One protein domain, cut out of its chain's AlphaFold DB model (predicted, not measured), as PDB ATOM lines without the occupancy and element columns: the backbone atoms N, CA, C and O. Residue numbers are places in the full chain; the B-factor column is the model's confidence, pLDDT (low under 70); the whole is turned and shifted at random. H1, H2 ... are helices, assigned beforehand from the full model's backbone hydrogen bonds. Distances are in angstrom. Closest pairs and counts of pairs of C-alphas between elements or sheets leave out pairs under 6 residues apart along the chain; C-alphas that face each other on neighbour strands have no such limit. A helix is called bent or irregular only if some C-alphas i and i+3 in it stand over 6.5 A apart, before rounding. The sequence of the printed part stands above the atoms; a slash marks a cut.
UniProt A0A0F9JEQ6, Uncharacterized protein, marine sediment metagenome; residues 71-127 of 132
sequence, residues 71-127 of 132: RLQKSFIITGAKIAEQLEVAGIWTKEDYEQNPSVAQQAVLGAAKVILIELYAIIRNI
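Overview. This is residues 71 to 127 of the 132 residues of an uncharacterized protein of marine sediment metagenome (UniProt A0A0F9JEQ6). The model is a slender rod folded back on itself, in which H3 and H4 follow one another along the length and the stretch of residues 71 to 79 runs lengthwise on the same half as H4. In the other half H1 packs on H3 at a steep slant, and the short H2 makes the turn at the end of the rod before the chain comes back through H3 and H4. The printed part has 57 residues with four named helices, in the order H1, H2, H3, H4, and no named strand; the class is all helix. The whole is loose, with a radius of gyration of the C-alphas of 13.7 A, and it spans 44 by 18 by 13 A.

Along the chain. The printed part begins at Arg 71, with its C-alpha at (45.195, 60.254, 81.347), and residues 71 to 79 come before the first named helix. H1 holds residues 80 to 89 and measures 14.3 A from first to last C-alpha; C-alpha 80 is at (52.047, 68.823, 101.555). H2, residues 95 to 100, is the shortest. H3 holds residues 102 to 112 and measures 15.7 A. H4, the longest helix, holds residues 114 to 125, measures 16.8 A and ends with C-alpha 125 at (45.542, 47.568, 83.140).

Arrangement. H1 touches H3, with 11 pairs of C-alphas within 8 A; the closest C-alphas are those of Gln 86 and Ala 108, 5.1 A apart. The two run opposite ways at a steep tilt of 56 degrees. H2 is apart from H1, which comes before it in the chain. H2 is close to H3 but not clearly touching: their closest C-alphas, those of Tyr 98 and Ala 105, are 6.0 A apart. Their lines stand at a steep tilt of 66 degrees, opposite ways. H3 and H4 meet only through their link. H4 is apart from H1 and from H2. In H1, H2, H3 and H4 every backbone O i to N i+4 pair is within hydrogen-bond range, and no helix is bent or irregular.

Size, cuts and confidence. The two C-alphas farthest apart are those of Glu 96 and Ile 127, 44.8 A, while the first and last printed C-alphas, those of Arg 71 and Ile 127, are 10.4 A apart. The printed part runs from residue 71 to residue 127 with no cut. The links H1 to H2, H2 to H3 and H3 to H4 are tight, with 5, 1 and 1 residues between the helices, and no link is long. The mean pLDDT of the printed part is 90.3, and residues 73 to 75 are under 70.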
ATOM      1  N   ARG A  71      45.580  61.293  80.376       82.00
ATOM      2  CA  ARG A  71      45.195  60.254  81.347       82.00
ATOM      3  C   ARG A  71      45.461  60.637  82.805       82.00
ATOM      4  O   ARG A  71      44.813  60.084  83.686       82.00
ATOM      5  N   LEU A  72      46.385  61.561  83.066       80.88
ATOM      6  CA  LEU A  72      46.846  61.918  84.414       80.88
ATOM      7  C   LEU A  72      46.280  63.261  84.920       80.88
ATOM      8  O   LEU A  72      46.727  63.759  85.949       80.88
ATOM      9  N   GLN A  73      45.290  63.849  84.233       66.94
ATOM     10  CA  GLN A  73      44.928  65.272  84.355       66.94
ATOM     11  C   GLN A  73      44.582  65.799  85.762       66.94
ATOM     12  O   GLN A  73      44.667  67.010  85.954       66.94
ATOM     13  N   LYS A  74      44.169  64.969  86.735       61.94
ATOM     14  CA  LYS A  74      43.759  65.459  88.074       61.94
ATOM     15  C   LYS A  74      44.091  64.555  89.265       61.94
ATOM     16  O   LYS A  74      44.114  65.048  90.387       61.94
ATOM     17  N   SER A  75      44.365  63.270  89.055       62.88
ATOM     18  CA  SER A  75      44.442  62.296  90.157       62.88
ATOM     19  C   SER A  75      45.840  62.122  90.771       62.88
ATOM     20  O   SER A  75      46.042  61.311  91.666       62.88
ATOM     21  N   PHE A  76      46.818  62.908  90.311       74.75
ATOM     22  CA  PHE A  76      48.238  62.692  90.605       74.75
ATOM     23  C   PHE A  76      48.904  63.834  91.382       74.75
ATOM     24  O   PHE A  76      50.082  64.125  91.188       74.75
ATOM     25  N   ILE A  77      48.159  64.494  92.270       82.81
ATOM     26  CA  ILE A  77      48.686  65.584  93.100       82.81
ATOM     27  C   ILE A  77      49.036  65.043  94.487       82.81
ATOM     28  O   ILE A  77      48.151  64.673  95.259       82.81
ATOM     29  N   ILE A  78      50.325  65.050  94.831       87.00
ATOM     30  CA  ILE A  78      50.773  64.856  96.215       87.00
ATOM     31  C   ILE A  78      50.785  66.224  96.888       87.00
ATOM     32  O   ILE A  78      51.562  67.102  96.520       87.00
ATOM     33  N   THR A  79      49.908  66.415  97.868       89.88
ATOM     34  CA  THR A  79      49.860  67.658  98.641       89.88
ATOM     35  C   THR A  79      50.799  67.584  99.842       89.88
ATOM     36  O   THR A  79      51.058  66.505 100.379       89.88
ATOM     37  N   GLY A  80      51.258  68.745 100.321       92.56
ATOM     38  CA  GLY A  80      52.047  68.823 101.555       92.56
ATOM     39  C   GLY A  80      51.320  68.216 102.760       92.56
ATOM     40  O   GLY A  80      51.942  67.526 103.557       92.56
ATOM     41  N   ALA A  81      49.992  68.369 102.836       93.06
ATOM     42  CA  ALA A  81      49.172  67.751 103.880       93.06
ATOM     43  C   ALA A  81      49.238  66.213 103.853       93.06
ATOM     44  O   ALA A  81      49.303  65.584 104.902       93.06
ATOM     45  N   LYS A  82      49.276  65.603 102.660       91.94
ATOM     46  CA  LYS A  82      49.404  64.146 102.512       91.94
ATOM     47  C   LYS A  82      50.779  63.645 102.949       91.94
ATOM     48  O   LYS A  82      50.886  62.567 103.518       91.94
ATOM     49  N   ILE A  83      51.824  64.430 102.686       95.00
ATOM     50  CA  ILE A  83      53.184  64.120 103.135       95.00
ATOM     51  C   ILE A  83      53.279  64.238 104.659       95.00
ATOM     52  O   ILE A  83      53.793  63.322 105.293       95.00
ATOM     53  N   ALA A  84      52.745  65.317 105.240       96.31
ATOM     54  CA  ALA A  84      52.708  65.519 106.688       96.31
ATOM     55  C   ALA A  84      51.981  64.368 107.403       96.31
ATOM     56  O   ALA A  84      52.559  63.759 108.295       96.31
ATOM     57  N   GLU A  85      50.792  63.982 106.923       95.44
ATOM     58  CA  GLU A  85      50.036  62.830 107.441       95.44
ATOM     59  C   GLU A  85      50.894  61.552 107.480       95.44
ATOM     60  O   GLU A  85      50.892  60.822 108.470       95.44
ATOM     61  N   GLN A  86      51.657  61.266 106.419       96.56
ATOM     62  CA  GLN A  86      52.500  60.067 106.379       96.56
ATOM     63  C   GLN A  86      53.732  60.162 107.284       96.56
ATOM     64  O   GLN A  86      54.143  59.145 107.842       96.56
ATOM     65  N   LEU A  87      54.321  61.351 107.437       97.25
ATOM     66  CA  LEU A  87      55.438  61.575 108.358       97.25
ATOM     67  C   LEU A  87      54.998  61.362 109.811       97.25
ATOM     68  O   LEU A  87      55.654  60.616 110.536       97.25
ATOM     69  N   GLU A  88      53.846  61.911 110.197       97.62
ATOM     70  CA  GLU A  88      53.261  61.748 111.534       97.62
ATOM     71  C   GLU A  88      52.950  60.275 111.844       97.62
ATOM     72  O   GLU A  88      53.315  59.770 112.908       97.62
ATOM     73  N   VAL A  89      52.353  59.547 110.888       96.56
ATOM     74  CA  VAL A  89      52.096  58.096 111.000       96.56
ATOM     75  C   VAL A  89      53.393  57.296 111.160       96.56
ATOM     76  O   VAL A  89      53.409  56.288 111.866       96.56
ATOM     77  N   ALA A  90      54.481  57.739 110.531       96.75
ATOM     78  CA  ALA A  90      55.798  57.118 110.645       96.75
ATOM     79  C   ALA A  90      56.570  57.537 111.912       96.75
ATOM     80  O   ALA A  90      57.698  57.085 112.109       96.75
ATOM     81  N   GLY A  91      55.980  58.378 112.769       97.75
ATOM     82  CA  GLY A  91      56.601  58.865 113.999       97.75
ATOM     83  C   GLY A  91      57.599  60.007 113.796       97.75
ATOM     84  O   GLY A  91      58.375  60.280 114.704       97.75
ATOM     85  N   ILE A  92      57.593  60.674 112.640       98.06
ATOM     86  CA  ILE A  92      58.463  61.815 112.336       98.06
ATOM     87  C   ILE A  92      57.690  63.114 112.588       98.06
ATOM     88  O   ILE A  92      56.916  63.554 111.738       98.06
ATOM     89  N   TRP A  93      57.905  63.733 113.750       97.69
ATOM     90  CA  TRP A  93      57.212  64.964 114.163       97.69
ATOM     91  C   TRP A  93      58.133  66.179 114.175       97.69
ATOM     92  O   TRP A  93      57.694  67.316 113.995       97.69
ATOM     93  N   THR A  94      59.418  65.938 114.403       97.81
ATOM     94  CA  THR A  94      60.437  66.961 114.608       97.81
ATOM     95  C   THR A  94      61.576  66.823 113.608       97.81
ATOM     96  O   THR A  94      61.692  65.846 112.862       97.81
ATOM     97  N   LYS A  95      62.452  67.828 113.602       97.88
ATOM     98  CA  LYS A  95      63.692  67.786 112.835       97.88
ATOM     99  C   LYS A  95      64.599  66.654 113.331       97.88
ATOM    100  O   LYS A  95      65.192  65.949 112.521       97.88
ATOM    101  N   GLU A  96      64.685  66.472 114.642       98.44
ATOM    102  CA  GLU A  96      65.522  65.464 115.286       98.44
ATOM    103  C   GLU A  96      65.079  64.047 114.894       98.44
ATOM    104  O   GLU A  96      65.930  63.221 114.565       98.44
ATOM    105  N   ASP A  97      63.768  63.785 114.826       97.88
ATOM    106  CA  ASP A  97      63.230  62.494 114.365       97.88
ATOM    107  C   ASP A  97      63.677  62.180 112.929       97.88
ATOM    108  O   ASP A  97      64.084  61.054 112.623       97.88
ATOM    109  N   TYR A  98      63.632  63.193 112.054       97.44
ATOM    110  CA  TYR A  98      64.060  63.089 110.660       97.44
ATOM    111  C   TYR A  98      65.564  62.814 110.550       97.44
ATOM    112  O   TYR A  98      65.978  61.937 109.795       97.44
ATOM    113  N   GLU A  99      66.392  63.553 111.293       97.69
ATOM    114  CA  GLU A  99      67.852  63.404 111.264       97.69
ATOM    115  C   GLU A  99      68.308  62.054 111.833       97.69
ATOM    116  O   GLU A  99      69.262  61.466 111.324       97.69
ATOM    117  N   GLN A 100      67.607  61.532 112.841       98.12
ATOM    118  CA  GLN A 100      67.881  60.213 113.411       98.12
ATOM    119  C   GLN A 100      67.414  59.068 112.502       98.12
ATOM    120  O   GLN A 100      68.043  58.011 112.487       98.12
ATOM    121  N   ASN A 101      66.338  59.268 111.730       96.69
ATOM    122  CA  ASN A 101      65.711  58.223 110.914       96.69
ATOM    123  C   ASN A 101      65.403  58.685 109.469       96.69
ATOM    124  O   ASN A 101      64.255  58.601 109.018       96.69
ATOM    125  N   PRO A 102      66.409  59.114 108.681       96.81
ATOM    126  CA  PRO A 102      66.178  59.709 107.359       96.81
ATOM    127  C   PRO A 102      65.556  58.728 106.357       96.81
ATOM    128  O   PRO A 102      64.765  59.117 105.497       96.81
ATOM    129  N   SER A 103      65.867  57.433 106.481       97.56
ATOM    130  CA  SER A 103      65.263  56.387 105.652       97.56
ATOM    131  C   SER A 103      63.765  56.236 105.919       97.56
ATOM    132  O   SER A 103      62.997  56.074 104.973       97.56
ATOM    133  N   VAL A 104      63.329  56.339 107.178       97.38
ATOM    134  CA  VAL A 104      61.909  56.268 107.561       97.38
ATOM    135  C   VAL A 104      61.150  57.460 106.987       97.38
ATOM    136  O   VAL A 104      60.098  57.277 106.375       97.38
ATOM    137  N   ALA A 105      61.717  58.662 107.082       96.25
ATOM    138  CA  ALA A 105      61.117  59.853 106.493       96.25
ATOM    139  C   ALA A 105      61.004  59.757 104.961       96.25
ATOM    140  O   ALA A 105      59.955  60.071 104.394       96.25
ATOM    141  N   GLN A 106      62.034  59.246 104.275       96.25
ATOM    142  CA  GLN A 106      61.966  58.996 102.833       96.25
ATOM    143  C   GLN A 106      60.847  58.005 102.484       96.25
ATOM    144  O   GLN A 106      60.092  58.236 101.537       96.25
ATOM    145  N   GLN A 107      60.705  56.921 103.251       95.88
ATOM    146  CA  GLN A 107      59.633  55.946 103.037       95.88
ATOM    147  C   GLN A 107      58.246  56.534 103.304       95.88
ATOM    148  O   GLN A 107      57.317  56.218 102.567       95.88
ATOM    149  N   ALA A 108      58.095  57.424 104.286       94.19
ATOM    150  CA  ALA A 108      56.840  58.132 104.534       94.19
ATOM    151  C   ALA A 108      56.443  59.026 103.345       94.19
ATOM    152  O   ALA A 108      55.302  58.978 102.879       94.19
ATOM    153  N   VAL A 109      57.399  59.771 102.775       94.19
ATOM    154  CA  VAL A 109      57.174  60.581 101.563       94.19
ATOM    155  C   VAL A 109      56.776  59.698 100.376       94.19
ATOM    156  O   VAL A 109      55.816  60.007  99.668       94.19
ATOM    157  N   LEU A 110      57.457  58.568 100.172       93.19
ATOM    158  CA  LEU A 110      57.079  57.591  99.141       93.19
ATOM    159  C   LEU A 110      55.703  56.964  99.422       93.19
ATOM    160  O   LEU A 110      54.935  56.711  98.492       93.19
ATOM    161  N   GLY A 111      55.357  56.770 100.694       90.75
ATOM    162  CA  GLY A 111      54.043  56.326 101.147       90.75
ATOM    163  C   GLY A 111      52.925  57.266 100.700       90.75
ATOM    164  O   GLY A 111      51.883  56.797 100.238       90.75
ATOM    165  N   ALA A 112      53.166  58.581 100.705       90.31
ATOM    166  CA  ALA A 112      52.204  59.569 100.210       90.31
ATOM    167  C   ALA A 112      51.921  59.409  98.702       90.31
ATOM    168  O   ALA A 112      50.818  59.702  98.243       90.31
ATOM    169  N   ALA A 113      52.875  58.867  97.936       90.31
ATOM    170  CA  ALA A 113      52.717  58.551  96.516       90.31
ATOM    171  C   ALA A 113      52.026  57.197  96.251       90.31
ATOM    172  O   ALA A 113      51.741  56.857  95.101       90.31
ATOM    173  N   LYS A 114      51.731  56.389  97.277       87.69
ATOM    174  CA  LYS A 114      51.172  55.037  97.093       87.69
ATOM    175  C   LYS A 114      49.813  55.041  96.390       87.69
ATOM    176  O   LYS A 114      49.571  54.186  95.541       87.69
ATOM    177  N   VAL A 115      48.939  55.992  96.723       80.56
ATOM    178  CA  VAL A 115      47.609  56.126  96.095       80.56
ATOM    179  C   VAL A 115      47.752  56.378  94.594       80.56
ATOM    180  O   VAL A 115      47.141  55.683  93.788       80.56
ATOM    181  N   ILE A 116      48.669  57.275  94.231       84.25
ATOM    182  CA  ILE A 116      49.058  57.561  92.849       84.25
ATOM    183  C   ILE A 116      49.497  56.294  92.115       84.25
ATOM    184  O   ILE A 116      49.027  56.019  91.013       84.25
ATOM    185  N   LEU A 117      50.369  55.490  92.723       85.31
ATOM    186  CA  LEU A 117      50.839  54.256  92.094       85.31
ATOM    187  C   LEU A 117      49.692  53.269  91.850       85.31
ATOM    188  O   LEU A 117      49.621  52.670  90.779       85.31
ATOM    189  N   ILE A 118      48.776  53.115  92.808       84.88
ATOM    190  CA  ILE A 118      47.608  52.232  92.672       84.88
ATOM    191  C   ILE A 118      46.721  52.672  91.503       84.88
ATOM    192  O   ILE A 118      46.308  51.837  90.693       84.88
ATOM    193  N   GLU A 119      46.459  53.969  91.383       82.75
ATOM    194  CA  GLU A 119      45.672  54.518  90.280       82.75
ATOM    195  C   GLU A 119      46.385  54.362  88.936       82.75
ATOM    196  O   GLU A 119      45.767  53.943  87.956       82.75
ATOM    197  N   LEU A 120      47.702  54.583  88.891       86.75
ATOM    198  CA  LEU A 120      48.503  54.333  87.694       86.75
ATOM    199  C   LEU A 120      48.402  52.866  87.255       86.75
ATOM    200  O   LEU A 120      48.205  52.586  86.072       86.75
ATOM    201  N   TYR A 121      48.458  51.921  88.199       87.69
ATOM    202  CA  TYR A 121      48.248  50.499  87.916       87.69
ATOM    203  C   TYR A 121      46.843  50.196  87.389       87.69
ATOM    204  O   TYR A 121      46.679  49.280  86.578       87.69
ATOM    205  N   ALA A 122      45.813  50.899  87.860       86.31
ATOM    206  CA  ALA A 122      44.456  50.747  87.345       86.31
ATOM    207  C   ALA A 122      44.346  51.274  85.906       86.31
ATOM    208  O   ALA A 122      43.767  50.604  85.053       86.31
ATOM    209  N   ILE A 123      44.967  52.421  85.610       86.44
ATOM    210  CA  ILE A 123      45.028  52.986  84.257       86.44
ATOM    211  C   ILE A 123      45.755  52.024  83.312       86.44
ATOM    212  O   ILE A 123      45.201  51.664  82.277       86.44
ATOM    213  N   ILE A 124      46.957  51.564  83.677       88.44
ATOM    214  CA  ILE A 124      47.789  50.686  82.835       88.44
ATOM    215  C   ILE A 124      47.056  49.398  82.461       88.44
ATOM    216  O   ILE A 124      47.129  48.972  81.312       88.44
ATOM    217  N   ARG A 125      46.313  48.796  83.397       88.31
ATOM    218  CA  ARG A 125      45.542  47.568  83.140       88.31
ATOM    219  C   ARG A 125      44.478  47.723  82.051       88.31
ATOM    220  O   ARG A 125      44.125  46.729  81.427       88.31
ATOM    221  N   ASN A 126      44.004  48.943  81.812       85.25
ATOM    222  CA  ASN A 126      42.994  49.249  80.801       85.25
ATOM    223  C   ASN A 126      43.593  49.773  79.486       85.25
ATOM    224  O   ASN A 126      42.852  50.063  78.547       85.25
ATOM    225  N   ILE A 127      44.918  49.924  79.396       85.69
ATOM    226  CA  ILE A 127      45.581  50.316  78.151       85.69
ATOM    227  C   ILE A 127      45.789  49.047  77.312       85.69
ATOM    228  O   ILE A 127      46.466  48.124  77.772       85.69
TER     229      ILE A 127